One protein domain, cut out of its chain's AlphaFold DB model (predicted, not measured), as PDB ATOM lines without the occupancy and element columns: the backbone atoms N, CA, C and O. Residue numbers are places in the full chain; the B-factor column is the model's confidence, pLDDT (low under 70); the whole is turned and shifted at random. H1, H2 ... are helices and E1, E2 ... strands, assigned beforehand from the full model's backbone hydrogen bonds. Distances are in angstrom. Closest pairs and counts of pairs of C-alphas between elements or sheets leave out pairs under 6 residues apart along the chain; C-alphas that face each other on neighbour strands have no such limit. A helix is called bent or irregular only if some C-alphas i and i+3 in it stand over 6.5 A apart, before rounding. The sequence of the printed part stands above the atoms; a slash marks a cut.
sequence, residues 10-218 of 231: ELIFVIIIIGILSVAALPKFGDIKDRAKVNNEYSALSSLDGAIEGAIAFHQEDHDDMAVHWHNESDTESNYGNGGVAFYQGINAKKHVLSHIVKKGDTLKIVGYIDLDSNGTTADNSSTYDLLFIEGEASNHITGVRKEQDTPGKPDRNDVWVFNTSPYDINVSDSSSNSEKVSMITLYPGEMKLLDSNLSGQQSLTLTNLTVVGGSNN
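This is residues 10 to 218 of the 231 residues of an uncharacterized protein of Sulfurospirillum sp (UniProt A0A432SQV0). A long bent helix, H1, sticks out with its residues 10 to 29 like a handle from a small body, in which two sheets make a sandwich with their strands crossed; the rest of H1 runs on past one side of this body. The sheet E1, E2, E3, E6 and the sheet E5, E4, E7, both antiparallel in that order, face each other, and short H2 packs on H1. The printed part has 209 residues with two named helices and then seven named strands, a mixed class with under half of the residues in named elements. It is elongated, 74 by 42 by 30 A, and only just compact, close to loose, with a radius of gyration of the C-alphas of 19.9 A.

Find C-alpha 10 at (18.583, -97.646, 45.916), where H1, residues 10 to 63, begins. By its hydrogen bonds it was assigned as one helix, but it is bent: C-alphas 24 and 27 are 7.0 A apart. Its arms are H1a, residues 10 to 24, 22.0 A long, and H1b, residues 27 to 63, 53.9 A long. H2 holds residues 97 to 101. Next come E1, 109 to 116, 20.1 A, which bends by 53 degrees at residue 112, E2, 129 to 135, 19.7 A, and E3, 160 to 164. E4, 168 to 174, E5, 184 to 187, and E6, 192 to 195, follow. E7, 210 to 217, 21.2 A, ends at C-alpha 217, (6.948, -26.916, 24.773).

H1a and H1b stand at a steep tilt of 60 degrees. With residues 47 to 51 alone H1b touches H2, closest at the C-alphas of Leu 48 and Ile 101, 6.4 A. H1b is on the strongly twisted four-strand sheet but only grazes it, with residues 41 to 52. E1, E2 and E3 form a meander, each strand the antiparallel neighbour of the one before; look at N 111 and O 133, 2.8 A, and N 134 and O 161, 2.8 A. E6 adds N 162 and O 193, 2.8 A, to E3. In the other sheet, look at N 172 and O 185, 2.9 A, in the hairpin E4 and E5, and N 213 and O 171, 2.9 A, between E7 and E4. Across the sandwich, two sheets face to face, the closest C-alphas of E5 and E6 are Ile 185 and Leu 195, 6.6 A. Every O i to N i+4 pair is within hydrogen-bond range in H1a and H2, and 30 of 33 in H1b.

The C-alphas of Glu 10 and Asn 119, the farthest apart, are 75.1 A apart. The printed part has no cut. The links H1 to H2, E1 to E2, E2 to E3 and E6 to E7 are long. Confidence is under 70 in 69 residues, among them 72 to 106 and 197 to 218.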
ATOM      1  N   GLU A  10      19.672 -98.603  46.161       91.75
ATOM      2  CA  GLU A  10      18.583 -97.646  45.916       91.75
ATOM      3  C   GLU A  10      19.047 -96.205  46.118       91.75
ATOM      4  O   GLU A  10      18.737 -95.340  45.301       91.75
ATOM      5  N   LEU A  11      19.849 -95.942  47.153       92.19
ATOM      6  CA  LEU A  11      20.381 -94.601  47.392       92.19
ATOM      7  C   LEU A  11      21.322 -94.151  46.263       92.19
ATOM      8  O   LEU A  11      21.226 -93.018  45.792       92.19
ATOM      9  N   ILE A  12      22.199 -95.045  45.799       94.00
ATOM     10  CA  ILE A  12      23.143 -94.761  44.709       94.00
ATOM     11  C   ILE A  12      22.395 -94.482  43.399       94.00
ATOM     12  O   ILE A  12      22.747 -93.558  42.666       94.00
ATOM     13  N   PHE A  13      21.332 -95.231  43.104       94.75
ATOM     14  CA  PHE A  13      20.562 -95.016  41.880       94.75
ATOM     15  C   PHE A  13      19.860 -93.648  41.880       94.75
ATOM     16  O   PHE A  13      19.852 -92.954  40.864       94.75
ATOM     17  N   VAL A  14      19.346 -93.210  43.036       94.44
ATOM     18  CA  VAL A  14      18.699 -91.896  43.189       94.44
ATOM     19  C   VAL A  14      19.676 -90.749  42.928       94.44
ATOM     20  O   VAL A  14      19.359 -89.846  42.154       94.44
ATOM     21  N   ILE A  15      20.876 -90.781  43.516       95.31
ATOM     22  CA  ILE A  15      21.863 -89.708  43.306       95.31
ATOM     23  C   ILE A  15      22.366 -89.662  41.857       95.31
ATOM     24  O   ILE A  15      22.604 -88.573  41.340       95.31
ATOM     25  N   ILE A  16      22.468 -90.811  41.176       96.38
ATOM     26  CA  ILE A  16      22.846 -90.873  39.757       96.38
ATOM     27  C   ILE A  16      21.766 -90.221  38.891       96.38
ATOM     28  O   ILE A  16      22.083 -89.383  38.047       96.38
ATOM     29  N   ILE A  17      20.490 -90.554  39.118       96.44
ATOM     30  CA  ILE A  17      19.377 -89.954  38.372       96.44
ATOM     31  C   ILE A  17      19.339 -88.437  38.591       96.44
ATOM     32  O   ILE A  17      19.273 -87.681  37.620       96.44
ATOM     33  N   ILE A  18      19.419 -87.978  39.847       96.19
ATOM     34  CA  ILE A  18      19.428 -86.541  40.168       96.19
ATOM     35  C   ILE A  18      20.645 -85.858  39.529       96.19
ATOM     36  O   ILE A  18      20.509 -84.753  39.005       96.19
ATOM     37  N   GLY A  19      21.808 -86.515  39.505       96.06
ATOM     38  CA  GLY A  19      23.013 -86.007  38.850       96.06
ATOM     39  C   GLY A  19      22.810 -85.756  37.355       96.06
ATOM     40  O   GLY A  19      23.084 -84.657  36.875       96.06
ATOM     41  N   ILE A  20      22.254 -86.731  36.628       95.81
ATOM     42  CA  ILE A  20      21.992 -86.608  35.183       95.81
ATOM     43  C   ILE A  20      20.956 -85.510  34.905       95.81
ATOM     44  O   ILE A  20      21.165 -84.668  34.029       95.81
ATOM     45  N   LEU A  21      19.860 -85.475  35.673       95.75
ATOM     46  CA  LEU A  21      18.820 -84.452  35.517       95.75
ATOM     47  C   LEU A  21      19.350 -83.041  35.806       95.75
ATOM     48  O   LEU A  21      18.985 -82.094  35.109       95.75
ATOM     49  N   SER A  22      20.242 -82.901  36.789       92.81
ATOM     50  CA  SER A  22      20.825 -81.608  37.161       92.81
ATOM     51  C   SER A  22      21.673 -81.024  36.033       92.81
ATOM     52  O   SER A  22      21.539 -79.843  35.719       92.81
ATOM     53  N   VAL A  23      22.491 -81.849  35.368       94.50
ATOM     54  CA  VAL A  23      23.336 -81.401  34.245       94.50
ATOM     55  C   VAL A  23      22.490 -80.842  33.097       94.50
ATOM     56  O   VAL A  23      22.829 -79.801  32.540       94.50
ATOM     57  N   ALA A  24      21.360 -81.477  32.775       91.19
ATOM     58  CA  ALA A  24      20.461 -80.999  31.723       91.19
ATOM     59  C   ALA A  24      19.675 -79.728  32.111       91.19
ATOM     60  O   ALA A  24      19.279 -78.955  31.236       91.19
ATOM     61  N   ALA A  25      19.432 -79.505  33.406       91.62
ATOM     62  CA  ALA A  25      18.648 -78.376  33.902       91.62
ATOM     63  C   ALA A  25      19.466 -77.081  34.076       91.62
ATOM     64  O   ALA A  25      18.915 -75.991  33.913       91.62
ATOM     65  N   LEU A  26      20.765 -77.182  34.379       89.06
ATOM     66  CA  LEU A  26      21.620 -76.031  34.700       89.06
ATOM     67  C   LEU A  26      21.645 -74.929  33.621       89.06
ATOM     68  O   LEU A  26      21.447 -73.772  33.993       89.06
ATOM     69  N   PRO A  27      21.812 -75.225  32.313       86.75
ATOM     70  CA  PRO A  27      21.843 -74.176  31.290       86.75
ATOM     71  C   PRO A  27      20.526 -73.392  31.211       86.75
ATOM     72  O   PRO A  27      20.527 -72.167  31.156       86.75
ATOM     73  N   LYS A  28      19.386 -74.090  31.301       88.06
ATOM     74  CA  LYS A  28      18.050 -73.471  31.238       88.06
ATOM     75  C   LYS A  28      17.734 -72.617  32.463       88.06
ATOM     76  O   LYS A  28      16.930 -71.693  32.377       88.06
ATOM     77  N   PHE A  29      18.336 -72.925  33.609       88.94
ATOM     78  CA  PHE A  29      18.106 -72.178  34.841       88.94
ATOM     79  C   PHE A  29      18.617 -70.732  34.755       88.94
ATOM     80  O   PHE A  29      17.987 -69.842  35.323       88.94
ATOM     81  N   GLY A  30      19.707 -70.487  34.017       88.62
ATOM     82  CA  GLY A  30      20.205 -69.133  33.746       88.62
ATOM     83  C   GLY A  30      19.186 -68.292  32.978       88.62
ATOM     84  O   GLY A  30      18.782 -67.234  33.447       88.62
ATOM     85  N   ASP A  31      18.669 -68.823  31.868       87.62
ATOM     86  CA  ASP A  31      17.663 -68.130  31.055       87.62
ATOM     87  C   ASP A  31      16.364 -67.852  31.822       87.62
ATOM     88  O   ASP A  31      15.750 -66.799  31.653       87.62
ATOM     89  N   ILE A  32      15.928 -68.788  32.672       91.50
ATOM     90  CA  ILE A  32      14.741 -68.600  33.519       91.50
ATOM     91  C   ILE A  32      14.978 -67.476  34.528       91.50
ATOM     92  O   ILE A  32      14.086 -66.659  34.742       91.50
ATOM     93  N   LYS A  33      16.173 -67.408  35.127       90.75
ATOM     94  CA  LYS A  33      16.545 -66.321  36.039       90.75
ATOM     95  C   LYS A  33      16.555 -64.968  35.341       90.75
ATOM     96  O   LYS A  33      16.003 -64.022  35.890       90.75
ATOM     97  N   ASP A  34      17.130 -64.882  34.145       90.31
ATOM     98  CA  ASP A  34      17.156 -63.635  33.377       90.31
ATOM     99  C   ASP A  34      15.737 -63.166  33.035       90.31
ATOM    100  O   ASP A  34      15.383 -62.015  33.273       90.31
ATOM    101  N   ARG A  35      14.883 -64.078  32.552       90.31
ATOM    102  CA  ARG A  35      13.473 -63.771  32.259       90.31
ATOM    103  C   ARG A  35      12.699 -63.354  33.506       90.31
ATOM    104  O   ARG A  35      11.849 -62.477  33.419       90.31
ATOM    105  N   ALA A  36      12.979 -63.975  34.653       91.25
ATOM    106  CA  ALA A  36      12.351 -63.604  35.914       91.25
ATOM    107  C   ALA A  36      12.710 -62.167  36.311       91.25
ATOM    108  O   ALA A  36      11.804 -61.407  36.629       91.25
ATOM    109  N   LYS A  37      13.987 -61.775  36.204       90.50
ATOM    110  CA  LYS A  37      14.424 -60.397  36.477       90.50
ATOM    111  C   LYS A  37      13.715 -59.380  35.588       90.50
ATOM    112  O   LYS A  37      13.177 -58.403  36.091       90.50
ATOM    113  N   VAL A  38      13.667 -59.644  34.280       90.12
ATOM    114  CA  VAL A  38      12.999 -58.765  33.306       90.12
ATOM    115  C   VAL A  38      11.509 -58.619  33.637       90.12
ATOM    116  O   VAL A  38      10.985 -57.511  33.699       90.12
ATOM    117  N   ASN A  39      10.821 -59.727  33.925       90.06
ATOM    118  CA  ASN A  39       9.398 -59.701  34.273       90.06
ATOM    119  C   ASN A  39       9.118 -58.998  35.610       90.06
ATOM    120  O   ASN A  39       8.117 -58.287  35.733       90.06
ATOM    121  N   ASN A  40       9.978 -59.207  36.610       87.75
ATOM    122  CA  ASN A  40       9.883 -58.536  37.903       87.75
ATOM    123  C   ASN A  40      10.046 -57.025  37.735       87.75
ATOM    124  O   ASN A  40       9.257 -56.261  38.283       87.75
ATOM    125  N   GLU A  41      11.018 -56.605  36.929       88.12
ATOM    126  CA  GLU A  41      11.261 -55.200  36.628       88.12
ATOM    127  C   GLU A  41      10.057 -54.547  35.952       88.12
ATOM    128  O   GLU A  41       9.540 -53.566  36.476       88.12
ATOM    129  N   TYR A  42       9.514 -55.131  34.881       88.31
ATOM    130  CA  TYR A  42       8.301 -54.597  34.250       88.31
ATOM    131  C   TYR A  42       7.103 -54.531  35.208       88.31
ATOM    132  O   TYR A  42       6.335 -53.569  35.181       88.31
ATOM    133  N   SER A  43       6.942 -55.530  36.080       86.81
ATOM    134  CA  SER A  43       5.857 -55.554  37.073       86.81
ATOM    135  C   SER A  43       6.001 -54.433  38.106       86.81
ATOM    136  O   SER A  43       5.010 -53.813  38.510       86.81
ATOM    137  N   ALA A  44       7.237 -54.163  38.529       84.25
ATOM    138  CA  ALA A  44       7.548 -53.081  39.448       84.25
ATOM    139  C   ALA A  44       7.344 -51.713  38.770       84.25
ATOM    140  O   ALA A  44       6.711 -50.836  39.354       84.25
ATOM    141  N   LEU A  45       7.778 -51.555  37.514       84.75
ATOM    142  CA  LEU A  45       7.607 -50.323  36.735       84.75
ATOM    143  C   LEU A  45       6.138 -50.001  36.449       84.75
ATOM    144  O   LEU A  45       5.726 -48.855  36.583       84.75
ATOM    145  N   SER A  46       5.311 -51.006  36.147       83.94
ATOM    146  CA  SER A  46       3.866 -50.800  35.977       83.94
ATOM    147  C   SER A  46       3.184 -50.335  37.268       83.94
ATOM    148  O   SER A  46       2.229 -49.565  37.213       83.94
ATOM    149  N   SER A  47       3.668 -50.785  38.430       81.69
ATOM    150  CA  SER A  47       3.168 -50.299  39.723       81.69
ATOM    151  C   SER A  47       3.644 -48.872  40.012       81.69
ATOM    152  O   SER A  47       2.942 -48.111  40.674       81.69
ATOM    153  N   LEU A  48       4.831 -48.517  39.515       80.69
ATOM    154  CA  LEU A  48       5.413 -47.192  39.652       80.69
ATOM    155  C   LEU A  48       4.688 -46.151  38.789       80.69
ATOM    156  O   LEU A  48       4.451 -45.057  39.281       80.69
ATOM    157  N   ASP A  49       4.271 -46.502  37.571       79.19
ATOM    158  CA  ASP A  49       3.565 -45.601  36.643       79.19
ATOM    159  C   ASP A  49       2.326 -44.952  37.271       79.19
ATOM    160  O   ASP A  49       2.239 -43.734  37.389       79.19
ATOM    161  N   GLY A  50       1.401 -45.767  37.787       78.75
ATOM    162  CA  GLY A  50       0.166 -45.246  38.380       78.75
ATOM    163  C   GLY A  50       0.405 -44.439  39.658       78.75
ATOM    164  O   GLY A  50      -0.363 -43.539  39.992       78.75
ATOM    165  N   ALA A  51       1.478 -44.740  40.386       78.75
ATOM    166  CA  ALA A  51       1.840 -43.967  41.560       78.75
ATOM    167  C   ALA A  51       2.539 -42.650  41.201       78.75
ATOM    168  O   ALA A  51       2.360 -41.662  41.914       78.75
ATOM    169  N   ILE A  52       3.295 -42.628  40.100       79.38
ATOM    170  CA  ILE A  52       3.859 -41.409  39.536       79.38
ATOM    171  C   ILE A  52       2.732 -40.479  39.095       79.38
ATOM    172  O   ILE A  52       2.688 -39.328  39.521       79.38
ATOM    173  N   GLU A  53       1.798 -41.003  38.301       79.31
ATOM    174  CA  GLU A  53       0.638 -40.264  37.804       79.31
ATOM    175  C   GLU A  53      -0.177 -39.680  38.964       79.31
ATOM    176  O   GLU A  53      -0.487 -38.492  38.968       79.31
ATOM    177  N   GLY A  54      -0.438 -40.481  40.004       82.25
ATOM    178  CA  GLY A  54      -1.121 -40.011  41.207       82.25
ATOM    179  C   GLY A  54      -0.359 -38.906  41.943       82.25
ATOM    180  O   GLY A  54      -0.954 -37.899  42.311       82.25
ATOM    181  N   ALA A  55       0.952 -39.064  42.153       81.62
ATOM    182  CA  ALA A  55       1.757 -38.058  42.848       81.62
ATOM    183  C   ALA A  55       1.808 -36.727  42.083       81.62
ATOM    184  O   ALA A  55       1.669 -35.673  42.697       81.62
ATOM    185  N   ILE A  56       1.950 -36.781  40.756       79.88
ATOM    186  CA  ILE A  56       1.903 -35.599  39.890       79.88
ATOM    187  C   ILE A  56       0.517 -34.949  39.952       79.88
ATOM    188  O   ILE A  56       0.431 -33.741  40.139       79.88
ATOM    189  N   ALA A  57      -0.561 -35.729  39.840       81.44
ATOM    190  CA  ALA A  57      -1.925 -35.204  39.853       81.44
ATOM    191  C   ALA A  57      -2.274 -34.507  41.178       81.44
ATOM    192  O   ALA A  57      -2.818 -33.405  41.162       81.44
ATOM    193  N   PHE A  58      -1.923 -35.107  42.322       84.25
ATOM    194  CA  PHE A  58      -2.143 -34.476  43.628       84.25
ATOM    195  C   PHE A  58      -1.311 -33.203  43.798       84.25
ATOM    196  O   PHE A  58      -1.808 -32.214  44.326       84.25
ATOM    197  N   HIS A  59      -0.065 -33.197  43.315       82.69
ATOM    198  CA  HIS A  59       0.774 -32.002  43.381       82.69
ATOM    199  C   HIS A  59       0.226 -30.867  42.511       82.69
ATOM    200  O   HIS A  59       0.182 -29.723  42.955       82.69
ATOM    201  N   GLN A  60      -0.263 -31.186  41.311       82.38
ATOM    202  CA  GLN A  60      -0.920 -30.215  40.437       82.38
ATOM    203  C   GLN A  60      -2.184 -29.631  41.081       82.38
ATOM    204  O   GLN A  60      -2.419 -28.432  40.966       82.38
ATOM    205  N   GLU A  61      -2.987 -30.446  41.773       84.00
ATOM    206  CA  GLU A  61      -4.192 -29.974  42.470       84.00
ATOM    207  C   GLU A  61      -3.858 -29.010  43.623       84.00
ATOM    208  O   GLU A  61      -4.520 -27.982  43.776       84.00
ATOM    209  N   ASP A  62      -2.820 -29.319  44.403       87.56
ATOM    210  CA  ASP A  62      -2.458 -28.553  45.601       87.56
ATOM    211  C   ASP A  62      -1.580 -27.320  45.303       87.56
ATOM    212  O   ASP A  62      -1.668 -26.311  46.014       87.56
ATOM    213  N   HIS A  63      -0.728 -27.387  44.272       81.88
ATOM    214  CA  HIS A  63       0.345 -26.418  44.014       81.88
ATOM    215  C   HIS A  63       0.332 -25.783  42.613       81.88
ATOM    216  O   HIS A  63       1.138 -24.888  42.370       81.88
ATOM    217  N   ASP A  64      -0.587 -26.176  41.719       82.12
ATOM    218  CA  ASP A  64      -0.680 -25.677  40.330       82.12
ATOM    219  C   ASP A  64       0.607 -25.922  39.502       82.12
ATOM    220  O   ASP A  64       0.897 -25.214  38.536       82.12
ATOM    221  N   ASP A  65       1.401 -26.936  39.875       78.31
ATOM    222  CA  ASP A  65       2.621 -27.342  39.169       78.31
ATOM    223  C   ASP A  65       2.916 -28.861  39.272       78.31
ATOM    224  O   ASP A  65       2.250 -29.610  39.986       78.31
ATOM    225  N   MET A  66       3.940 -29.323  38.541       74.12
ATOM    226  CA  MET A  66       4.395 -30.727  38.488       74.12
ATOM    227  C   MET A  66       5.673 -31.014  39.294       74.12
ATOM    228  O   MET A  66       6.251 -32.091  39.149       74.12
ATOM    229  N   ALA A  67       6.147 -30.067  40.106       76.31
ATOM    230  CA  ALA A  67       7.461 -30.100  40.748       76.31
ATOM    231  C   ALA A  67       7.495 -31.016  41.987       76.31
ATOM    232  O   ALA A  67       7.786 -30.607  43.109       76.31
ATOM    233  N   VAL A  68       7.204 -32.301  41.784       78.75
ATOM    234  CA  VAL A  68       7.300 -33.316  42.834       78.75
ATOM    235  C   VAL A  68       8.770 -33.581  43.154       78.75
ATOM    236  O   VAL A  68       9.559 -33.913  42.275       78.75
ATOM    237  N   HIS A  69       9.139 -33.514  44.432       77.25
ATOM    238  CA  HIS A  69      10.487 -33.875  44.877       77.25
ATOM    239  C   HIS A  69      10.633 -35.407  44.978       77.25
ATOM    240  O   HIS A  69      10.238 -36.030  45.971       77.25
ATOM    241  N   TRP A  70      11.194 -36.037  43.944       76.56
ATOM    242  CA  TRP A  70      11.318 -37.501  43.844       76.56
ATOM    243  C   TRP A  70      12.526 -38.084  44.578       76.56
ATOM    244  O   TRP A  70      12.484 -39.232  45.033       76.56
ATOM    245  N   HIS A  71      13.591 -37.298  44.705       71.56
ATOM    246  CA  HIS A  71      14.829 -37.653  45.388       71.56
ATOM    247  C   HIS A  71      15.271 -36.534  46.327       71.56
ATOM    248  O   HIS A  71      14.608 -35.512  46.476       71.56
ATOM    249  N   ASN A  72      16.393 -36.763  46.998       66.94
ATOM    250  CA  ASN A  72      17.045 -35.774  47.827       66.94
ATOM    251  C   ASN A  72      18.441 -35.512  47.273       66.94
ATOM    252  O   ASN A  72      19.293 -36.397  47.313       66.94
ATOM    253  N   GLU A  73      18.674 -34.294  46.797       64.06
ATOM    254  CA  GLU A  73      19.980 -33.843  46.299       64.06
ATOM    255  C   GLU A  73      21.090 -33.963  47.361       64.06
ATOM    256  O   GLU A  73      22.269 -34.087  47.038       64.06
ATOM    257  N   SER A  74      20.750 -33.980  48.660       63.44
ATOM    258  CA  SER A  74      21.764 -34.167  49.708       63.44
ATOM    259  C   SER A  74      22.333 -35.587  49.767       63.44
ATOM    260  O   SER A  74      23.358 -35.797  50.411       63.44
ATOM    261  N   ASP A  75      21.653 -36.557  49.150       62.25
ATOM    262  CA  ASP A  75      22.087 -37.957  49.083       62.25
ATOM    263  C   ASP A  75      22.914 -38.241  47.813       62.25
ATOM    264  O   ASP A  75      23.364 -39.370  47.596       62.25
ATOM    265  N   THR A  76      23.127 -37.227  46.967       60.50
ATOM    266  CA  THR A  76      23.924 -37.309  45.742       60.50
ATOM    267  C   THR A  76      25.405 -37.414  46.089       60.50
ATOM    268  O   THR A  76      25.985 -36.544  46.737       60.50
ATOM    269  N   GLU A  77      26.055 -38.490  45.649       54.78
ATOM    270  CA  GLU A  77      27.433 -38.782  46.061       54.78
ATOM    271  C   GLU A  77      28.499 -38.182  45.140       54.78
ATOM    272  O   GLU A  77      29.692 -38.202  45.449       54.78
ATOM    273  N   SER A  78      28.108 -37.647  43.986       53.78
ATOM    274  CA  SER A  78      29.029 -36.996  43.059       53.78
ATOM    275  C   SER A  78      28.301 -35.942  42.234       53.78
ATOM    276  O   SER A  78      27.528 -36.278  41.341       53.78
ATOM    277  N   ASN A  79      28.598 -34.670  42.513       50.59
ATOM    278  CA  ASN A  79      28.339 -33.571  41.587       50.59
ATOM    279  C   ASN A  79      29.271 -33.743  40.385       50.59
ATOM    280  O   ASN A  79      30.470 -33.467  40.484       50.59
ATOM    281  N   TYR A  80      28.746 -34.220  39.258       52.94
ATOM    282  CA  TYR A  80      29.423 -34.024  37.983       52.94
ATOM    283  C   TYR A  80      29.114 -32.591  37.538       52.94
ATOM    284  O   TYR A  80      27.954 -32.211  37.438       52.94
ATOM    285  N   GLY A  81      30.148 -31.763  37.378       44.97
ATOM    286  CA  GLY A  81      29.974 -30.345  37.056       44.97
ATOM    287  C   GLY A  81      29.210 -30.119  35.747       44.97
ATOM    288  O   GLY A  81      29.386 -30.885  34.805       44.97
ATOM    289  N   ASN A  82      28.418 -29.041  35.730       45.03
ATOM    290  CA  ASN A  82      27.684 -28.431  34.614       45.03
ATOM    291  C   ASN A  82      27.043 -29.392  33.594       45.03
ATOM    292  O   ASN A  82      27.696 -29.839  32.649       45.03
ATOM    293  N   GLY A  83      25.736 -29.634  33.743       51.22
ATOM    294  CA  GLY A  83      24.897 -30.321  32.751       51.22
ATOM    295  C   GLY A  83      25.094 -31.839  32.603       51.22
ATOM    296  O   GLY A  83      24.654 -32.400  31.599       51.22
ATOM    297  N   GLY A  84      25.761 -32.503  33.554       56.88
ATOM    298  CA  GLY A  84      25.999 -33.955  33.552       56.88
ATOM    299  C   GLY A  84      25.039 -34.756  34.444       56.88
ATOM    300  O   GLY A  84      24.377 -34.201  35.315       56.88
ATOM    301  N   VAL A  85      24.991 -36.082  34.255       55.66
ATOM    302  CA  VAL A  85      24.223 -36.996  35.124       55.66
ATOM    303  C   VAL A  85      24.849 -37.076  36.515       55.66
ATOM    304  O   VAL A  85      26.004 -37.487  36.663       55.66
ATOM    305  N   ALA A  86      24.074 -36.736  37.540       59.62
ATOM    306  CA  ALA A  86      24.439 -36.922  38.937       59.62
ATOM    307  C   ALA A  86      24.036 -38.326  39.415       59.62
ATOM    308  O   ALA A  86      22.984 -38.830  39.031       59.62
ATOM    309  N   PHE A  87      24.867 -38.970  40.243       62.47
ATOM    310  CA  PHE A  87      24.697 -40.370  40.652       62.47
ATOM    311  C   PHE A  87      24.443 -40.539  42.144       62.47
ATOM    312  O   PHE A  87      25.016 -39.837  42.982       62.47
ATOM    313  N   TYR A  88      23.691 -41.584  42.470       60.44
ATOM    314  CA  TYR A  88      23.438 -42.005  43.839       60.44
ATOM    315  C   TYR A  88      23.964 -43.419  44.087       60.44
ATOM    316  O   TYR A  88      23.647 -44.336  43.331       60.44
ATOM    317  N   GLN A  89      24.696 -43.650  45.187       49.84
ATOM    318  CA  GLN A  89      25.037 -45.027  45.592       49.84
ATOM    319  C   GLN A  89      23.834 -45.789  46.189       49.84
ATOM    320  O   GLN A  89      23.877 -47.017  46.304       49.84
ATOM    321  N   GLY A  90      22.717 -45.113  46.496       53.44
ATOM    322  CA  GLY A  90      21.436 -45.784  46.732       53.44
ATOM    323  C   GLY A  90      20.306 -44.890  47.251       53.44
ATOM    324  O   GLY A  90      20.245 -44.623  48.445       53.44
ATOM    325  N   ILE A  91      19.333 -44.535  46.398       50.34
ATOM    326  CA  ILE A  91      18.167 -43.704  46.802       50.34
ATOM    327  C   ILE A  91      17.048 -44.472  47.508       50.34
ATOM    328  O   ILE A  91      16.089 -43.882  47.992       50.34
ATOM    329  N   ASN A  92      17.160 -45.777  47.741       53.09
ATOM    330  CA  ASN A  92      16.131 -46.444  48.555       53.09
ATOM    331  C   ASN A  92      16.287 -46.146  50.065       53.09
ATOM    332  O   ASN A  92      15.868 -46.945  50.910       53.09
ATOM    333  N   ALA A  93      16.893 -45.007  50.422       52.44
ATOM    334  CA  ALA A  93      16.851 -44.448  51.757       52.44
ATOM    335  C   ALA A  93      15.386 -44.245  52.179       52.44
ATOM    336  O   ALA A  93      14.510 -43.855  51.404       52.44
ATOM    337  N   LYS A  94      15.093 -44.593  53.433       46.56
ATOM    338  CA  LYS A  94      13.730 -44.550  53.976       46.56
ATOM    339  C   LYS A  94      13.184 -43.120  53.875       46.56
ATOM    340  O   LYS A  94      13.822 -42.237  54.438       46.56
ATOM    341  N   LYS A  95      11.966 -42.968  53.319       48.91
ATOM    342  CA  LYS A  95      11.061 -41.785  53.332       48.91
ATOM    343  C   LYS A  95      10.834 -41.049  51.998       48.91
ATOM    344  O   LYS A  95      10.106 -40.064  52.006       48.91
ATOM    345  N   HIS A  96      11.325 -41.541  50.864       62.47
ATOM    346  CA  HIS A  96      11.026 -40.945  49.548       62.47
ATOM    347  C   HIS A  96       9.830 -41.594  48.845       62.47
ATOM    348  O   HIS A  96       9.397 -42.684  49.236       62.47
ATOM    349  N   VAL A  97       9.291 -40.921  47.822       63.16
ATOM    350  CA  VAL A  97       8.099 -41.329  47.053       63.16
ATOM    351  C   VAL A  97       8.239 -42.778  46.574       63.16
ATOM    352  O   VAL A  97       7.412 -43.626  46.900       63.16
ATOM    353  N   LEU A  98       9.382 -43.133  45.985       67.06
ATOM    354  CA  LEU A  98       9.674 -44.513  45.583       67.06
ATOM    355  C   LEU A  98       9.724 -45.508  46.740       67.06
ATOM    356  O   LEU A  98       9.248 -46.623  46.590       67.06
ATOM    357  N   SER A  99      10.225 -45.127  47.917       65.62
ATOM    358  CA  SER A  99      10.248 -46.036  49.075       65.62
ATOM    359  C   SER A  99       8.848 -46.389  49.599       65.62
ATOM    360  O   SER A  99       8.697 -47.394  50.294       65.62
ATOM    361  N   HIS A 100       7.834 -45.582  49.263       65.69
ATOM    362  CA  HIS A 100       6.431 -45.835  49.597       65.69
ATOM    363  C   HIS A 100       5.666 -46.550  48.476       65.69
ATOM    364  O   HIS A 100       4.640 -47.173  48.748       65.69
ATOM    365  N   ILE A 101       6.159 -46.474  47.239       67.62
ATOM    366  CA  ILE A 101       5.531 -47.067  46.049       67.62
ATOM    367  C   ILE A 101       6.075 -48.469  45.771       67.62
ATOM    368  O   ILE A 101       5.328 -49.393  45.451       67.62
ATOM    369  N   VAL A 102       7.389 -48.627  45.895       68.62
ATOM    370  CA  VAL A 102       8.119 -49.854  45.588       68.62
ATOM    371  C   VAL A 102       7.831 -50.878  46.688       68.62
ATOM    372  O   VAL A 102       8.001 -50.602  47.882       68.62
ATOM    373  N   LYS A 103       7.354 -52.074  46.315       65.94
ATOM    374  CA  LYS A 103       6.985 -53.091  47.306       65.94
ATOM    375  C   LYS A 103       8.238 -53.577  48.021       65.94
ATOM    376  O   LYS A 103       9.336 -53.622  47.474       65.94
ATOM    377  N   LYS A 104       8.069 -54.013  49.270       59.16
ATOM    378  CA  LYS A 104       9.152 -54.630  50.042       59.16
ATOM    379  C   LYS A 104       9.678 -55.871  49.303       59.16
ATOM    380  O   LYS A 104       9.051 -56.923  49.366       59.16
ATOM    381  N   GLY A 105      10.841 -55.743  48.666       59.47
ATOM    382  CA  GLY A 105      11.480 -56.807  47.885       59.47
ATOM    383  C   GLY A 105      11.779 -56.423  46.436       59.47
ATOM    384  O   GLY A 105      12.646 -57.051  45.840       59.47
ATOM    385  N   ASP A 106      11.136 -55.382  45.909       69.50
ATOM    386  CA  ASP A 106      11.440 -54.848  44.582       69.50
ATOM    387  C   ASP A 106      12.790 -54.111  44.613       69.50
ATOM    388  O   ASP A 106      13.132 -53.425  45.585       69.50
ATOM    389  N   THR A 107      13.579 -54.249  43.548       74.88
ATOM    390  CA  THR A 107      14.928 -53.667  43.474       74.88
ATOM    391  C   THR A 107      14.991 -52.360  42.694       74.88
ATOM    392  O   THR A 107      16.102 -51.918  42.399       74.88
ATOM    393  N   LEU A 108      13.843 -51.769  42.342       80.69
ATOM    394  CA  LEU A 108      13.801 -50.485  41.645       80.69
ATOM    395  C   LEU A 108      14.518 -49.417  42.465       80.69
ATOM    396  O   LEU A 108      14.272 -49.283  43.666       80.69
ATOM    397  N   LYS A 109      15.411 -48.677  41.815       78.56
ATOM    398  CA  LYS A 109      16.230 -47.625  42.418       78.56
ATOM    399  C   LYS A 109      16.357 -46.469  41.446       78.56
ATOM    400  O   LYS A 109      16.679 -46.709  40.288       78.56
ATOM    401  N   ILE A 110      16.201 -45.235  41.928       79.38
ATOM    402  CA  ILE A 110      16.786 -44.097  41.213       79.38
ATOM    403  C   ILE A 110      18.298 -44.185  41.397       79.38
ATOM    404  O   ILE A 110      18.794 -44.311  42.521       79.38
ATOM    405  N   VAL A 111      19.010 -44.147  40.281       76.81
ATOM    406  CA  VAL A 111      20.473 -44.211  40.219       76.81
ATOM    407  C   VAL A 111      21.096 -42.878  39.852       76.81
ATOM    408  O   VAL A 111      22.270 -42.661  40.146       76.81
ATOM    409  N   GLY A 112      20.311 -41.963  39.286       77.31
ATOM    410  CA  GLY A 112      20.776 -40.634  38.953       77.31
ATOM    411  C   GLY A 112      19.678 -39.691  38.505       77.31
ATOM    412  O   GLY A 112      18.515 -40.083  38.395       77.31
ATOM    413  N   TYR A 113      20.076 -38.455  38.236       78.88
ATOM    414  CA  TYR A 113      19.209 -37.413  37.710       78.88
ATOM    415  C   TYR A 113      19.992 -36.408  36.858       78.88
ATOM    416  O   TYR A 113      21.224 -36.357  36.923       78.88
ATOM    417  N   ILE A 114      19.273 -35.635  36.048       79.81
ATOM    418  CA  ILE A 114      19.740 -34.391  35.428       79.81
ATOM    419  C   ILE A 114      18.782 -33.289  35.864       79.81
ATOM    420  O   ILE A 114      17.577 -33.401  35.627       79.81
ATOM    421  N   ASP A 115      19.335 -32.227  36.439       80.75
ATOM    422  CA  ASP A 115      18.608 -31.004  36.761       80.75
ATOM    423  C   ASP A 115      18.083 -30.332  35.488       80.75
ATOM    424  O   ASP A 115      18.828 -30.116  34.524       80.75
ATOM    425  N   LEU A 116      16.807 -29.953  35.493       81.25
ATOM    426  CA  LEU A 116      16.161 -29.198  34.426       81.25
ATOM    427  C   LEU A 116      15.653 -27.848  34.936       81.25
ATOM    428  O   LEU A 116      15.087 -27.743  36.024       81.25
ATOM    429  N   ASP A 117      15.815 -26.803  34.131       81.94
ATOM    430  CA  ASP A 117      15.295 -25.470  34.417       81.94
ATOM    431  C   ASP A 117      13.789 -25.375  34.126       81.94
ATOM    432  O   ASP A 117      13.147 -26.314  33.642       81.94
ATOM    433  N   SER A 118      13.215 -24.194  34.358       81.56
ATOM    434  CA  SER A 118      11.811 -23.903  34.055       81.56
ATOM    435  C   SER A 118      11.453 -23.975  32.563       81.56
ATOM    436  O   SER A 118      10.326 -23.653  32.216       81.56
ATOM    437  N   ASN A 119      12.388 -24.318  31.671       79.25
ATOM    438  CA  ASN A 119      12.168 -24.478  30.234       79.25
ATOM    439  C   ASN A 119      12.434 -25.921  29.762       79.25
ATOM    440  O   ASN A 119      12.443 -26.176  28.557       79.25
ATOM    441  N   GLY A 120      12.685 -26.860  30.683       74.88
ATOM    442  CA  GLY A 120      12.996 -28.249  30.343       74.88
ATOM    443  C   GLY A 120      14.374 -28.420  29.699       74.88
ATOM    444  O   GLY A 120      14.595 -29.359  28.936       74.88
ATOM    445  N   THR A 121      15.301 -27.501  29.959       79.69
ATOM    446  CA  THR A 121      16.701 -27.601  29.530       79.69
ATOM    447  C   THR A 121      17.595 -27.883  30.731       79.69
ATOM    448  O   THR A 121      17.190 -27.629  31.855       79.69
ATOM    449  N   THR A 122      18.800 -28.415  30.526       80.19
ATOM    450  CA  THR A 122      19.748 -28.681  31.626       80.19
ATOM    451  C   THR A 122      19.994 -27.427  32.468       80.19
ATOM    452  O   THR A 122      20.418 -26.405  31.922       80.19
ATOM    453  N   ALA A 123      19.766 -27.512  33.777       73.44
ATOM    454  CA  ALA A 123      20.031 -26.433  34.721       73.44
ATOM    455  C   ALA A 123      21.352 -26.651  35.464       73.44
ATOM    456  O   ALA A 123      21.653 -27.758  35.892       73.44
ATOM    457  N   ASP A 124      22.097 -25.565  35.687       66.00
ATOM    458  CA  ASP A 124      23.307 -25.594  36.523       66.00
ATOM    459  C   ASP A 124      23.065 -25.041  37.943       66.00
ATOM    460  O   ASP A 124      23.797 -25.380  38.864       66.00
ATOM    461  N   ASN A 125      22.090 -24.135  38.135       63.53
ATOM    462  CA  ASN A 125      21.875 -23.416  39.409       63.53
ATOM    463  C   ASN A 125      20.407 -23.009  39.677       63.53
ATOM    464  O   ASN A 125      20.138 -22.214  40.577       63.53
ATOM    465  N   SER A 126      19.462 -23.467  38.854       71.00
ATOM    466  CA  SER A 126      18.036 -23.117  38.949       71.00
ATOM    467  C   SER A 126      17.191 -24.299  38.482       71.00
ATOM    468  O   SER A 126      16.473 -24.192  37.486       71.00
ATOM    469  N   SER A 127      17.334 -25.438  39.163       75.44
ATOM    470  CA  SER A 127      16.516 -26.621  38.916       75.44
ATOM    471  C   SER A 127      15.065 -26.345  39.320       75.44
ATOM    472  O   SER A 127      14.768 -25.742  40.350       75.44
ATOM    473  N   THR A 128      14.143 -26.704  38.436       78.88
ATOM    474  CA  THR A 128      12.692 -26.692  38.670       78.88
ATOM    475  C   THR A 128      12.113 -28.090  38.490       78.88
ATOM    476  O   THR A 128      11.144 -28.439  39.156       78.88
ATOM    477  N   TYR A 129      12.711 -28.891  37.610       81.31
ATOM    478  CA  TYR A 129      12.297 -30.259  37.334       81.31
ATOM    479  C   TYR A 129      13.517 -31.167  37.249       81.31
ATOM    480  O   TYR A 129      14.627 -30.689  37.037       81.31
ATOM    481  N   ASP A 130      13.279 -32.475  37.296       82.25
ATOM    482  CA  ASP A 130      14.334 -33.476  37.181       82.25
ATOM    483  C   ASP A 130      14.053 -34.460  36.045       82.25
ATOM    484  O   ASP A 130      12.926 -34.919  35.822       82.25
ATOM    485  N   LEU A 131      15.100 -34.864  35.343       83.38
ATOM    486  CA  LEU A 131      15.069 -36.069  34.529       83.38
ATOM    487  C   LEU A 131      15.694 -37.203  35.332       83.38
ATOM    488  O   LEU A 131      16.875 -37.141  35.658       83.38
ATOM    489  N   LEU A 132      14.925 -38.242  35.645       83.06
ATOM    490  CA  LEU A 132      15.348 -39.288  36.574       83.06
ATOM    491  C   LEU A 132      15.793 -40.548  35.849       83.06
ATOM    492  O   LEU A 132      15.162 -40.982  34.887       83.06
ATOM    493  N   PHE A 133      16.839 -41.178  36.372       82.75
ATOM    494  CA  PHE A 133      17.335 -42.467  35.906       82.75
ATOM    495  C   PHE A 133      17.017 -43.552  36.912       82.75
ATOM    496  O   PHE A 133      17.357 -43.436  38.090       82.75
ATOM    497  N   ILE A 134      16.385 -44.619  36.440       84.31
ATOM    498  CA  ILE A 134      15.905 -45.727  37.251       84.31
ATOM    499  C   ILE A 134      16.520 -47.031  36.741       84.31
ATOM    500  O   ILE A 134      16.552 -47.304  35.542       84.31
ATOM    501  N   GLU A 135      16.964 -47.864  37.676       83.62
ATOM    502  CA  GLU A 135      17.376 -49.243  37.422       83.62
ATOM    503  C   GLU A 135      16.503 -50.221  38.210       83.62
ATOM    504  O   GLU A 135      16.126 -49.966  39.357       83.62
ATOM    505  N   GLY A 136      16.227 -51.374  37.608       85.31
ATOM    506  CA  GLY A 136      15.545 -52.522  38.194       85.31
ATOM    507  C   GLY A 136      16.427 -53.767  38.261       85.31
ATOM    508  O   GLY A 136      17.651 -53.683  38.259       85.31
ATOM    509  N   GLU A 137      15.819 -54.948  38.398       86.81
ATOM    510  CA  GLU A 137      16.560 -56.208  38.579       86.81
ATOM    511  C   GLU A 137      17.379 -56.616  37.347       86.81
ATOM    512  O   GLU A 137      18.458 -57.203  37.488       86.81
ATOM    513  N   ALA A 138      16.850 -56.360  36.151       88.19
ATOM    514  CA  ALA A 138      17.467 -56.670  34.873       88.19
ATOM    515  C   ALA A 138      18.377 -55.541  34.387       88.19
ATOM    516  O   ALA A 138      19.486 -55.858  33.955       88.19
ATOM    517  N   SER A 139      17.973 -54.277  34.555       86.50
ATOM    518  CA  SER A 139      18.782 -53.102  34.192       86.50
ATOM    519  C   SER A 139      19.894 -52.745  35.179       86.50
ATOM    520  O   SER A 139      20.717 -51.879  34.911       86.50
ATOM    521  N   ASN A 140      19.991 -53.435  36.321       83.50
ATOM    522  CA  ASN A 140      21.018 -53.117  37.308       83.50
ATOM    523  C   ASN A 140      22.448 -53.188  36.732       83.50
ATOM    524  O   ASN A 140      22.920 -54.269  36.362       83.50
ATOM    525  N   HIS A 141      23.200 -52.091  36.813       76.00
ATOM    526  CA  HIS A 141      24.547 -51.981  36.236       76.00
ATOM    527  C   HIS A 141      25.606 -52.912  36.873       76.00
ATOM    528  O   HIS A 141      26.719 -53.057  36.357       76.00
ATOM    529  N   ILE A 142      25.305 -53.607  37.977       75.56
ATOM    530  CA  ILE A 142      26.205 -54.576  38.635       75.56
ATOM    531  C   ILE A 142      25.721 -56.012  38.402       75.56
ATOM    532  O   ILE A 142      26.473 -56.868  37.912       75.56
ATOM    533  N   THR A 143      24.466 -56.275  38.769       82.25
ATOM    534  CA  THR A 143      23.864 -57.612  38.868       82.25
ATOM    535  C   THR A 143      22.807 -57.904  37.808       82.25
ATOM    536  O   THR A 143      22.187 -58.968  37.878       82.25
ATOM    537  N   GLY A 144      22.580 -56.987  36.870       83.44
ATOM    538  CA  GLY A 144      21.582 -57.078  35.809       83.44
ATOM    539  C   GLY A 144      21.768 -58.268  34.871       83.44
ATOM    540  O   GLY A 144      22.685 -59.087  35.020       83.44
ATOM    541  N   VAL A 145      20.859 -58.394  33.911       86.44
ATOM    542  CA  VAL A 145      20.928 -59.433  32.879       86.44
ATOM    543  C   VAL A 145      22.123 -59.143  31.975       86.44
ATOM    544  O   VAL A 145      22.315 -58.022  31.527       86.44
ATOM    545  N   ARG A 146      22.965 -60.153  31.734       82.88
ATOM    546  CA  ARG A 146      24.134 -60.030  30.855       82.88
ATOM    547  C   ARG A 146      23.879 -60.819  29.585       82.88
ATOM    548  O   ARG A 146      23.736 -62.041  29.654       82.88
ATOM    549  N   LYS A 147      23.868 -60.144  28.441       74.75
ATOM    550  CA  LYS A 147      23.821 -60.786  27.128       74.75
ATOM    551  C   LYS A 147      25.095 -60.483  26.346       74.75
ATOM    552  O   LYS A 147      25.694 -59.426  26.488       74.75
ATOM    553  N   GLU A 148      25.541 -61.455  25.550       68.38
ATOM    554  CA  GLU A 148      26.654 -61.247  24.609       68.38
ATOM    555  C   GLU A 148      26.211 -60.419  23.395       68.38
ATOM    556  O   GLU A 148      27.010 -59.690  22.810       68.38
ATOM    557  N   GLN A 149      24.927 -60.523  23.051       71.06
ATOM    558  CA  GLN A 149      24.258 -59.737  22.030       71.06
ATOM    559  C   GLN A 149      22.995 -59.130  22.635       71.06
ATOM    560  O   GLN A 149      22.112 -59.868  23.085       71.06
ATOM    561  N   ASP A 150      22.941 -57.803  22.639       72.00
ATOM    562  CA  ASP A 150      21.794 -57.039  23.107       72.00
ATOM    563  C   ASP A 150      20.515 -57.404  22.317       72.00
ATOM    564  O   ASP A 150      20.550 -57.718  21.120       72.00
ATOM    565  N   THR A 151      19.387 -57.450  23.031       72.25
ATOM    566  CA  THR A 151      18.061 -57.694  22.468       72.25
ATOM    567  C   THR A 151      17.236 -56.415  22.555       72.25
ATOM    568  O   THR A 151      16.746 -56.113  23.644       72.25
ATOM    569  N   PRO A 152      16.948 -55.757  21.415       75.25
ATOM    570  CA  PRO A 152      16.293 -54.461  21.426       75.25
ATOM    571  C   PRO A 152      14.996 -54.435  22.239       75.25
ATOM    572  O   PRO A 152      14.124 -55.299  22.067       75.25
ATOM    573  N   GLY A 153      14.862 -53.425  23.096       77.25
ATOM    574  CA  GLY A 153      13.670 -53.159  23.903       77.25
ATOM    575  C   GLY A 153      13.479 -54.059  25.128       77.25
ATOM    576  O   GLY A 153      12.426 -53.978  25.768       77.25
ATOM    577  N   LYS A 154      14.450 -54.915  25.469       83.69
ATOM    578  CA  LYS A 154      14.428 -55.703  26.708       83.69
ATOM    579  C   LYS A 154      15.492 -55.178  27.660       83.69
ATOM    580  O   LYS A 154      16.651 -55.262  27.291       83.69
ATOM    581  N   PRO A 155      15.122 -54.760  28.883       86.69
ATOM    582  CA  PRO A 155      16.077 -54.187  29.812       86.69
ATOM    583  C   PRO A 155      17.169 -55.204  30.137       86.69
ATOM    584  O   PRO A 155      16.887 -56.320  30.597       86.69
ATOM    585  N   ASP A 156      18.410 -54.799  29.926       84.81
ATOM    586  CA  ASP A 156      19.593 -55.513  30.363       84.81
ATOM    587  C   ASP A 156      20.554 -54.599  31.134       84.81
ATOM    588  O   ASP A 156      20.305 -53.413  31.322       84.81
ATOM    589  N   ARG A 157      21.648 -55.168  31.650       79.94
ATOM    590  CA  ARG A 157      22.623 -54.473  32.506       79.94
ATOM    591  C   ARG A 157      23.176 -53.167  31.907       79.94
ATOM    592  O   ARG A 157      23.729 -52.364  32.656       79.94
ATOM    593  N   ASN A 158      23.112 -53.005  30.592       75.44
ATOM    594  CA  ASN A 158      23.599 -51.843  29.873       75.44
ATOM    595  C   ASN A 158      22.461 -50.914  29.444       75.44
ATOM    596  O   ASN A 158      22.704 -50.074  28.592       75.44
ATOM    597  N   ASP A 159      21.268 -51.034  30.017       80.81
ATOM    598  CA  ASP A 159      20.146 -50.141  29.755       80.81
ATOM    599  C   ASP A 159      19.760 -49.360  31.003       80.81
ATOM    600  O   ASP A 159      20.039 -49.757  32.135       80.81
ATOM    601  N   VAL A 160      19.055 -48.251  30.800       82.75
ATOM    602  CA  VAL A 160      18.502 -47.462  31.898       82.75
ATOM    603  C   VAL A 160      17.097 -46.990  31.573       82.75
ATOM    604  O   VAL A 160      16.783 -46.642  30.434       82.75
ATOM    605  N   TRP A 161      16.237 -46.943  32.585       87.12
ATOM    606  CA  TRP A 161      14.944 -46.289  32.464       87.12
ATOM    607  C   TRP A 161      15.090 -44.807  32.732       87.12
ATOM    608  O   TRP A 161      15.633 -44.401  33.755       87.12
ATOM    609  N   VAL A 162      14.569 -44.000  31.822       87.06
ATOM    610  CA  VAL A 162      14.537 -42.553  31.961       87.06
ATOM    611  C   VAL A 162      13.105 -42.137  32.234       87.06
ATOM    612  O   VAL A 162      12.193 -42.592  31.546       87.06
ATOM    613  N   PHE A 163      12.908 -41.289  33.233       86.50
ATOM    614  CA  PHE A 163      11.609 -40.768  33.632       86.50
ATOM    615  C   PHE A 163      11.622 -39.242  33.590       86.50
ATOM    616  O   PHE A 163      12.444 -38.595  34.238       86.50
ATOM    617  N   ASN A 164      10.707 -38.677  32.807       86.88
ATOM    618  CA  ASN A 164      10.562 -37.240  32.647       86.88
ATOM    619  C   ASN A 164       9.529 -36.682  33.631       86.88
ATOM    620  O   ASN A 164       8.328 -36.893  33.464       86.88
ATOM    621  N   THR A 165       9.999 -35.937  34.631       83.88
ATOM    622  CA  THR A 165       9.123 -35.274  35.616       83.88
ATOM    623  C   THR A 165       8.665 -33.886  35.165       83.88
ATOM    624  O   THR A 165       7.800 -33.286  35.797       83.88
ATOM    625  N   SER A 166       9.235 -33.369  34.074       82.06
ATOM    626  CA  SER A 166       8.960 -32.021  33.588       82.06
ATOM    627  C   SER A 166       7.702 -31.971  32.705       82.06
ATOM    628  O   SER A 166       7.335 -32.975  32.089       82.06
ATOM    629  N   PRO A 167       7.062 -30.795  32.565       80.62
ATOM    630  CA  PRO A 167       5.960 -30.578  31.626       80.62
ATOM    631  C   PRO A 167       6.425 -30.439  30.161       80.62
ATOM    632  O   PRO A 167       5.620 -30.112  29.288       80.62
ATOM    633  N   TYR A 168       7.708 -30.670  29.869       82.12
ATOM    634  CA  TYR A 168       8.302 -30.489  28.545       82.12
ATOM    635  C   TYR A 168       8.608 -31.824  27.877       82.12
ATOM    636  O   TYR A 168       8.888 -32.814  28.546       82.12
ATOM    637  N   ASP A 169       8.608 -31.850  26.545       84.44
ATOM    638  CA  ASP A 169       9.144 -32.995  25.811       84.44
ATOM    639  C   ASP A 169      10.668 -32.965  25.915       84.44
ATOM    640  O   ASP A 169      11.293 -32.000  25.466       84.44
ATOM    641  N   ILE A 170      11.263 -34.018  26.475       83.38
ATOM    642  CA  ILE A 170      12.705 -34.104  26.713       83.38
ATOM    643  C   ILE A 170      13.332 -35.099  25.748       83.38
ATOM    644  O   ILE A 170      12.957 -36.272  25.694       83.38
ATOM    645  N   ASN A 171      14.329 -34.641  24.997       83.25
ATOM    646  CA  ASN A 171      15.141 -35.512  24.158       83.25
ATOM    647  C   ASN A 171      16.408 -35.928  24.896       83.25
ATOM    648  O   ASN A 171      17.207 -35.075  25.284       83.25
ATOM    649  N   VAL A 172      16.612 -37.232  25.038       79.62
ATOM    650  CA  VAL A 172      17.758 -37.813  25.740       79.62
ATOM    651  C   VAL A 172      18.541 -38.655  24.760       79.62
ATOM    652  O   VAL A 172      17.965 -39.477  24.046       79.62
ATOM    653  N   SER A 173      19.852 -38.446  24.728       74.75
ATOM    654  CA  SER A 173      20.762 -39.253  23.926       74.75
ATOM    655  C   SER A 173      21.870 -39.851  24.775       74.75
ATOM    656  O   SER A 173      22.422 -39.147  25.620       74.75
ATOM    657  N   ASP A 174      22.248 -41.096  24.492       72.00
ATOM    658  CA  ASP A 174      23.517 -41.667  24.952       72.00
ATOM    659  C   ASP A 174      24.623 -41.387  23.923       72.00
ATOM    660  O   ASP A 174      24.537 -41.803  22.763       72.00
ATOM    661  N   SER A 175      25.660 -40.660  24.342       58.34
ATOM    662  CA  SER A 175      26.820 -40.324  23.517       58.34
ATOM    663  C   SER A 175      28.058 -41.105  23.964       58.34
ATOM    664  O   SER A 175      28.967 -40.586  24.607       58.34
ATOM    665  N   SER A 176      28.136 -42.389  23.611       55.00
ATOM    666  CA  SER A 176      29.404 -43.110  23.772       55.00
ATOM    667  C   SER A 176      30.486 -42.473  22.877       55.00
ATOM    668  O   SER A 176      30.277 -42.211  21.693       55.00
ATOM    669  N   SER A 177      31.650 -42.176  23.466       47.66
ATOM    670  CA  SER A 177      32.733 -41.359  22.875       47.66
ATOM    671  C   SER A 177      33.321 -41.862  21.544       47.66
ATOM    672  O   SER A 177      34.064 -41.125  20.899       47.66
ATOM    673  N   ASN A 178      32.958 -43.066  21.094       48.34
ATOM    674  CA  ASN A 178      33.300 -43.610  19.783       48.34
ATOM    675  C   ASN A 178      32.019 -44.070  19.068       48.34
ATOM    676  O   ASN A 178      31.506 -45.158  19.318       48.34
ATOM    677  N   SER A 179      31.533 -43.203  18.180       52.78
ATOM    678  CA  SER A 179      30.396 -43.336  17.260       52.78
ATOM    679  C   SER A 179      30.186 -44.769  16.745       52.78
ATOM    680  O   SER A 179      31.120 -45.382  16.243       52.78
ATOM    681  N   GLU A 180      28.988 -45.347  16.868       48.50
ATOM    682  CA  GLU A 180      28.072 -45.468  15.712       48.50
ATOM    683  C   GLU A 180      26.581 -45.627  16.084       48.50
ATOM    684  O   GLU A 180      25.723 -45.563  15.203       48.50
ATOM    685  N   LYS A 181      26.231 -45.794  17.365       50.91
ATOM    686  CA  LYS A 181      24.829 -45.881  17.808       50.91
ATOM    687  C   LYS A 181      24.560 -44.899  18.939       50.91
ATOM    688  O   LYS A 181      24.803 -45.200  20.099       50.91
ATOM    689  N   VAL A 182      24.052 -43.726  18.573       57.78
ATOM    690  CA  VAL A 182      23.437 -42.794  19.520       57.78
ATOM    691  C   VAL A 182      22.001 -43.263  19.710       57.78
ATOM    692  O   VAL A 182      21.181 -43.122  18.801       57.78
ATOM    693  N   SER A 183      21.706 -43.884  20.851       65.62
ATOM    694  CA  SER A 183      20.319 -44.160  21.226       65.62
ATOM    695  C   SER A 183      19.677 -42.834  21.605       65.62
ATOM    696  O   SER A 183      20.208 -42.127  22.460       65.62
ATOM    697  N   MET A 184      18.598 -42.458  20.917       71.62
ATOM    698  CA  MET A 184      17.864 -41.222  21.173       71.62
ATOM    699  C   MET A 184      16.413 -41.559  21.478       71.62
ATOM    700  O   MET A 184      15.731 -42.195  20.671       71.62
ATOM    701  N   ILE A 185      15.944 -41.100  22.631       78.44
ATOM    702  CA  ILE A 185      14.548 -41.216  23.036       78.44
ATOM    703  C   ILE A 185      13.971 -39.822  23.258       78.44
ATOM    704  O   ILE A 185      14.624 -38.937  23.809       78.44
ATOM    705  N   THR A 186      12.728 -39.636  22.831       82.94
ATOM    706  CA  THR A 186      11.912 -38.480  23.207       82.94
ATOM    707  C   THR A 186      10.963 -38.933  24.302       82.94
ATOM    708  O   THR A 186      10.192 -39.871  24.074       82.94
ATOM    709  N   LEU A 187      11.027 -38.302  25.468       84.25
ATOM    710  CA  LEU A 187      10.134 -38.535  26.597       84.25
ATOM    711  C   LEU A 187       9.088 -37.429  26.662       84.25
ATOM    712  O   LEU A 187       9.432 -36.250  26.702       84.25
ATOM    713  N   TYR A 188       7.821 -37.818  26.703       84.19
ATOM    714  CA  TYR A 188       6.708 -36.914  26.975       84.19
ATOM    715  C   TYR A 188       6.606 -36.614  28.484       84.19
ATOM    716  O   TYR A 188       7.207 -37.335  29.287       84.19
ATOM    717  N   PRO A 189       5.867 -35.569  28.894       80.31
ATOM    718  CA  PRO A 189       5.643 -35.265  30.304       80.31
ATOM    719  C   PRO A 189       5.067 -36.456  31.068       80.31
ATOM    720  O   PRO A 189       4.112 -37.083  30.609       80.31
ATOM    721  N   GLY A 190       5.659 -36.786  32.217       78.69
ATOM    722  CA  GLY A 190       5.239 -37.923  33.040       78.69
ATOM    723  C   GLY A 190       5.559 -39.300  32.443       78.69
ATOM    724  O   GLY A 190       5.204 -40.314  33.035       78.69
ATOM    725  N   GLU A 191       6.218 -39.374  31.283       83.31
ATOM    726  CA  GLU A 191       6.518 -40.640  30.620       83.31
ATOM    727  C   GLU A 191       7.830 -41.244  31.123       83.31
ATOM    728  O   GLU A 191       8.825 -40.551  31.360       83.31
ATOM    729  N   MET A 192       7.845 -42.574  31.200       85.62
ATOM    730  CA  MET A 192       9.050 -43.361  31.402       85.62
ATOM    731  C   MET A 192       9.357 -44.217  30.171       85.62
ATOM    732  O   MET A 192       8.484 -44.917  29.654       85.62
ATOM    733  N   LYS A 193      10.610 -44.193  29.711       87.19
ATOM    734  CA  LYS A 193      11.083 -44.987  28.569       87.19
ATOM    735  C   LYS A 193      12.425 -45.640  28.852       87.19
ATOM    736  O   LYS A 193      13.270 -45.075  29.538       87.19
ATOM    737  N   LEU A 194      12.616 -46.822  28.273       85.62
ATOM    738  CA  LEU A 194      13.904 -47.501  28.261       85.62
ATOM    739  C   LEU A 194      14.831 -46.785  27.274       85.62
ATOM    740  O   LEU A 194      14.504 -46.668  26.090       85.62
ATOM    741  N   LEU A 195      15.975 -46.319  27.762       82.94
ATOM    742  CA  LEU A 195      17.101 -45.944  26.926       82.94
ATOM    743  C   LEU A 195      17.952 -47.193  26.717       82.94
ATOM    744  O   LEU A 195      18.756 -47.568  27.568       82.94
ATOM    745  N   ASP A 196      17.708 -47.833  25.581       74.94
ATOM    746  CA  ASP A 196      18.389 -49.044  25.147       74.94
ATOM    747  C   ASP A 196      19.737 -48.663  24.525       74.94
ATOM    748  O   ASP A 196      19.770 -47.982  23.487       74.94
ATOM    749  N   SER A 197      20.842 -49.068  25.157       65.12
ATOM    750  CA  SER A 197      22.146 -48.968  24.513       65.12
ATOM    751  C   SER A 197      22.431 -50.275  23.790       65.12
ATOM    752  O   SER A 197      22.741 -51.311  24.365       65.12
ATOM    753  N   ASN A 198      22.398 -50.209  22.466       59.47
ATOM    754  CA  ASN A 198      22.653 -51.349  21.590       59.47
ATOM    755  C   ASN A 198      24.139 -51.808  21.578       59.47
ATOM    756  O   ASN A 198      24.669 -52.221  20.535       59.47
ATOM    757  N   LEU A 199      24.859 -51.659  22.690       56.75
ATOM    758  CA  LEU A 199      26.279 -51.938  22.820       56.75
ATOM    759  C   LEU A 199      26.509 -53.453  22.818       56.75
ATOM    760  O   LEU A 199      26.066 -54.186  23.697       56.75
ATOM    761  N   SER A 200      27.247 -53.943  21.822       45.56
ATOM    762  CA  SER A 200      27.749 -55.313  21.825       45.56
ATOM    763  C   SER A 200      28.947 -55.430  22.777       45.56
ATOM    764  O   SER A 200      29.946 -54.720  22.655       45.56
ATOM    765  N   GLY A 201      28.872 -56.357  23.734       48.06
ATOM    766  CA  GLY A 201      29.968 -56.654  24.660       48.06
ATOM    767  C   GLY A 201      29.991 -55.821  25.950       48.06
ATOM    768  O   GLY A 201      29.072 -55.081  26.269       48.06
ATOM    769  N   GLN A 202      31.060 -55.997  26.741       42.00
ATOM    770  CA  GLN A 202      31.217 -55.534  28.136       42.00
ATOM    771  C   GLN A 202      31.223 -54.007  28.365       42.00
ATOM    772  O   GLN A 202      31.636 -53.558  29.437       42.00
ATOM    773  N   GLN A 203      30.811 -53.203  27.387       46.12
ATOM    774  CA  GLN A 203      30.684 -51.764  27.572       46.12
ATOM    775  C   GLN A 203      29.385 -51.492  28.323       46.12
ATOM    776  O   GLN A 203      28.303 -51.564  27.758       46.12
ATOM    777  N   SER A 204      29.518 -51.253  29.627       48.06
ATOM    778  CA  SER A 204      28.436 -50.712  30.447       48.06
ATOM    779  C   SER A 204      28.020 -49.377  29.848       48.06
ATOM    780  O   SER A 204      28.910 -48.568  29.568       48.06
ATOM    781  N   LEU A 205      26.714 -49.101  29.735       52.00
ATOM    782  CA  LEU A 205      26.256 -47.715  29.824       52.00
ATOM    783  C   LEU A 205      26.903 -47.145  31.079       52.00
ATOM    784  O   LEU A 205      26.577 -47.519  32.206       52.00
ATOM    785  N   THR A 206      27.902 -46.300  30.894       51.31
ATOM    786  CA  THR A 206      28.287 -45.376  31.936       51.31
ATOM    787  C   THR A 206      27.299 -44.243  31.780       51.31
ATOM    788  O   THR A 206      27.376 -43.498  30.802       51.31
ATOM    789  N   LEU A 207      26.358 -44.131  32.721       52.06
ATOM    790  CA  LEU A 207      25.327 -43.083  32.733       52.06
ATOM    791  C   LEU A 207      25.918 -41.654  32.594       52.06
ATOM    792  O   LEU A 207      25.203 -40.705  32.322       52.06
ATOM    793  N   THR A 208      27.241 -41.507  32.714       49.84
ATOM    794  CA  THR A 208      28.037 -40.305  32.446       49.84
ATOM    795  C   THR A 208      27.947 -39.772  31.012       49.84
ATOM    796  O   THR A 208      28.357 -38.641  30.786       49.84
ATOM    797  N   ASN A 209      27.473 -40.563  30.044       56.62
ATOM    798  CA  ASN A 209      27.426 -40.178  28.627       56.62
ATOM    799  C   ASN A 209      26.037 -39.714  28.156       56.62
ATOM    800  O   ASN A 209      25.864 -39.405  26.971       56.62
ATOM    801  N   LEU A 210      25.050 -39.680  29.058       66.12
ATOM    802  CA  LEU A 210      23.717 -39.193  28.730       66.12
ATOM    803  C   LEU A 210      23.703 -37.667  28.704       66.12
ATOM    804  O   LEU A 210      24.263 -36.997  29.570       66.12
ATOM    805  N   THR A 211      23.027 -37.114  27.706       66.94
ATOM    806  CA  THR A 211      22.856 -35.669  27.559       66.94
ATOM    807  C   THR A 211      21.431 -35.365  27.130       66.94
ATOM    808  O   THR A 211      20.848 -36.076  26.304       66.94
ATOM    809  N   VAL A 212      20.870 -34.293  27.684       69.69
ATOM    810  CA  VAL A 212      19.607 -33.724  27.214       69.69
ATOM    811  C   VAL A 212      19.905 -32.857  25.995       69.69
ATOM    812  O   VAL A 212      20.657 -31.890  26.071       69.69
ATOM    813  N   VAL A 213      19.320 -33.211  24.853       64.50
ATOM    814  CA  VAL A 213      19.570 -32.552  23.557       64.50
ATOM    815  C   VAL A 213      18.587 -31.394  23.308       64.50
ATOM    816  O   VAL A 213      18.712 -30.654  22.335       64.50
ATOM    817  N   GLY A 214      17.624 -31.195  24.214       62.50
ATOM    818  CA  GLY A 214      16.727 -30.042  24.251       62.50
ATOM    819  C   GLY A 214      15.343 -30.383  24.807       62.50
ATOM    820  O   GLY A 214      14.874 -31.514  24.644       62.50
ATOM    821  N   GLY A 215      14.708 -29.387  25.427       59.69
ATOM    822  CA  GLY A 215      13.299 -29.389  25.822       59.69
ATOM    823  C   GLY A 215      12.451 -28.617  24.809       59.69
ATOM    824  O   GLY A 215      12.876 -27.568  24.319       59.69
ATOM    825  N   SER A 216      11.267 -29.122  24.453       58.22
ATOM    826  CA  SER A 216      10.305 -28.365  23.636       58.22
ATOM    827  C   SER A 216       8.937 -28.295  24.305       58.22
ATOM    828  O   SER A 216       8.475 -29.279  24.884       58.22
ATOM    829  N   ASN A 217       8.287 -27.130  24.222       53.41
ATOM    830  CA  ASN A 217       6.948 -26.916  24.773       53.41
ATOM    831  C   ASN A 217       5.948 -27.833  24.069       53.41
ATOM    832  O   ASN A 217       5.666 -27.638  22.884       53.41
ATOM    833  N   ASN A 218       5.371 -28.780  24.803       49.59
ATOM    834  CA  ASN A 218       4.273 -29.586  24.303       49.59
ATOM    835  C   ASN A 218       2.959 -29.106  24.924       49.59
ATOM    836  O   ASN A 218       2.722 -29.231  26.118       49.59
TER     837      ASN A 218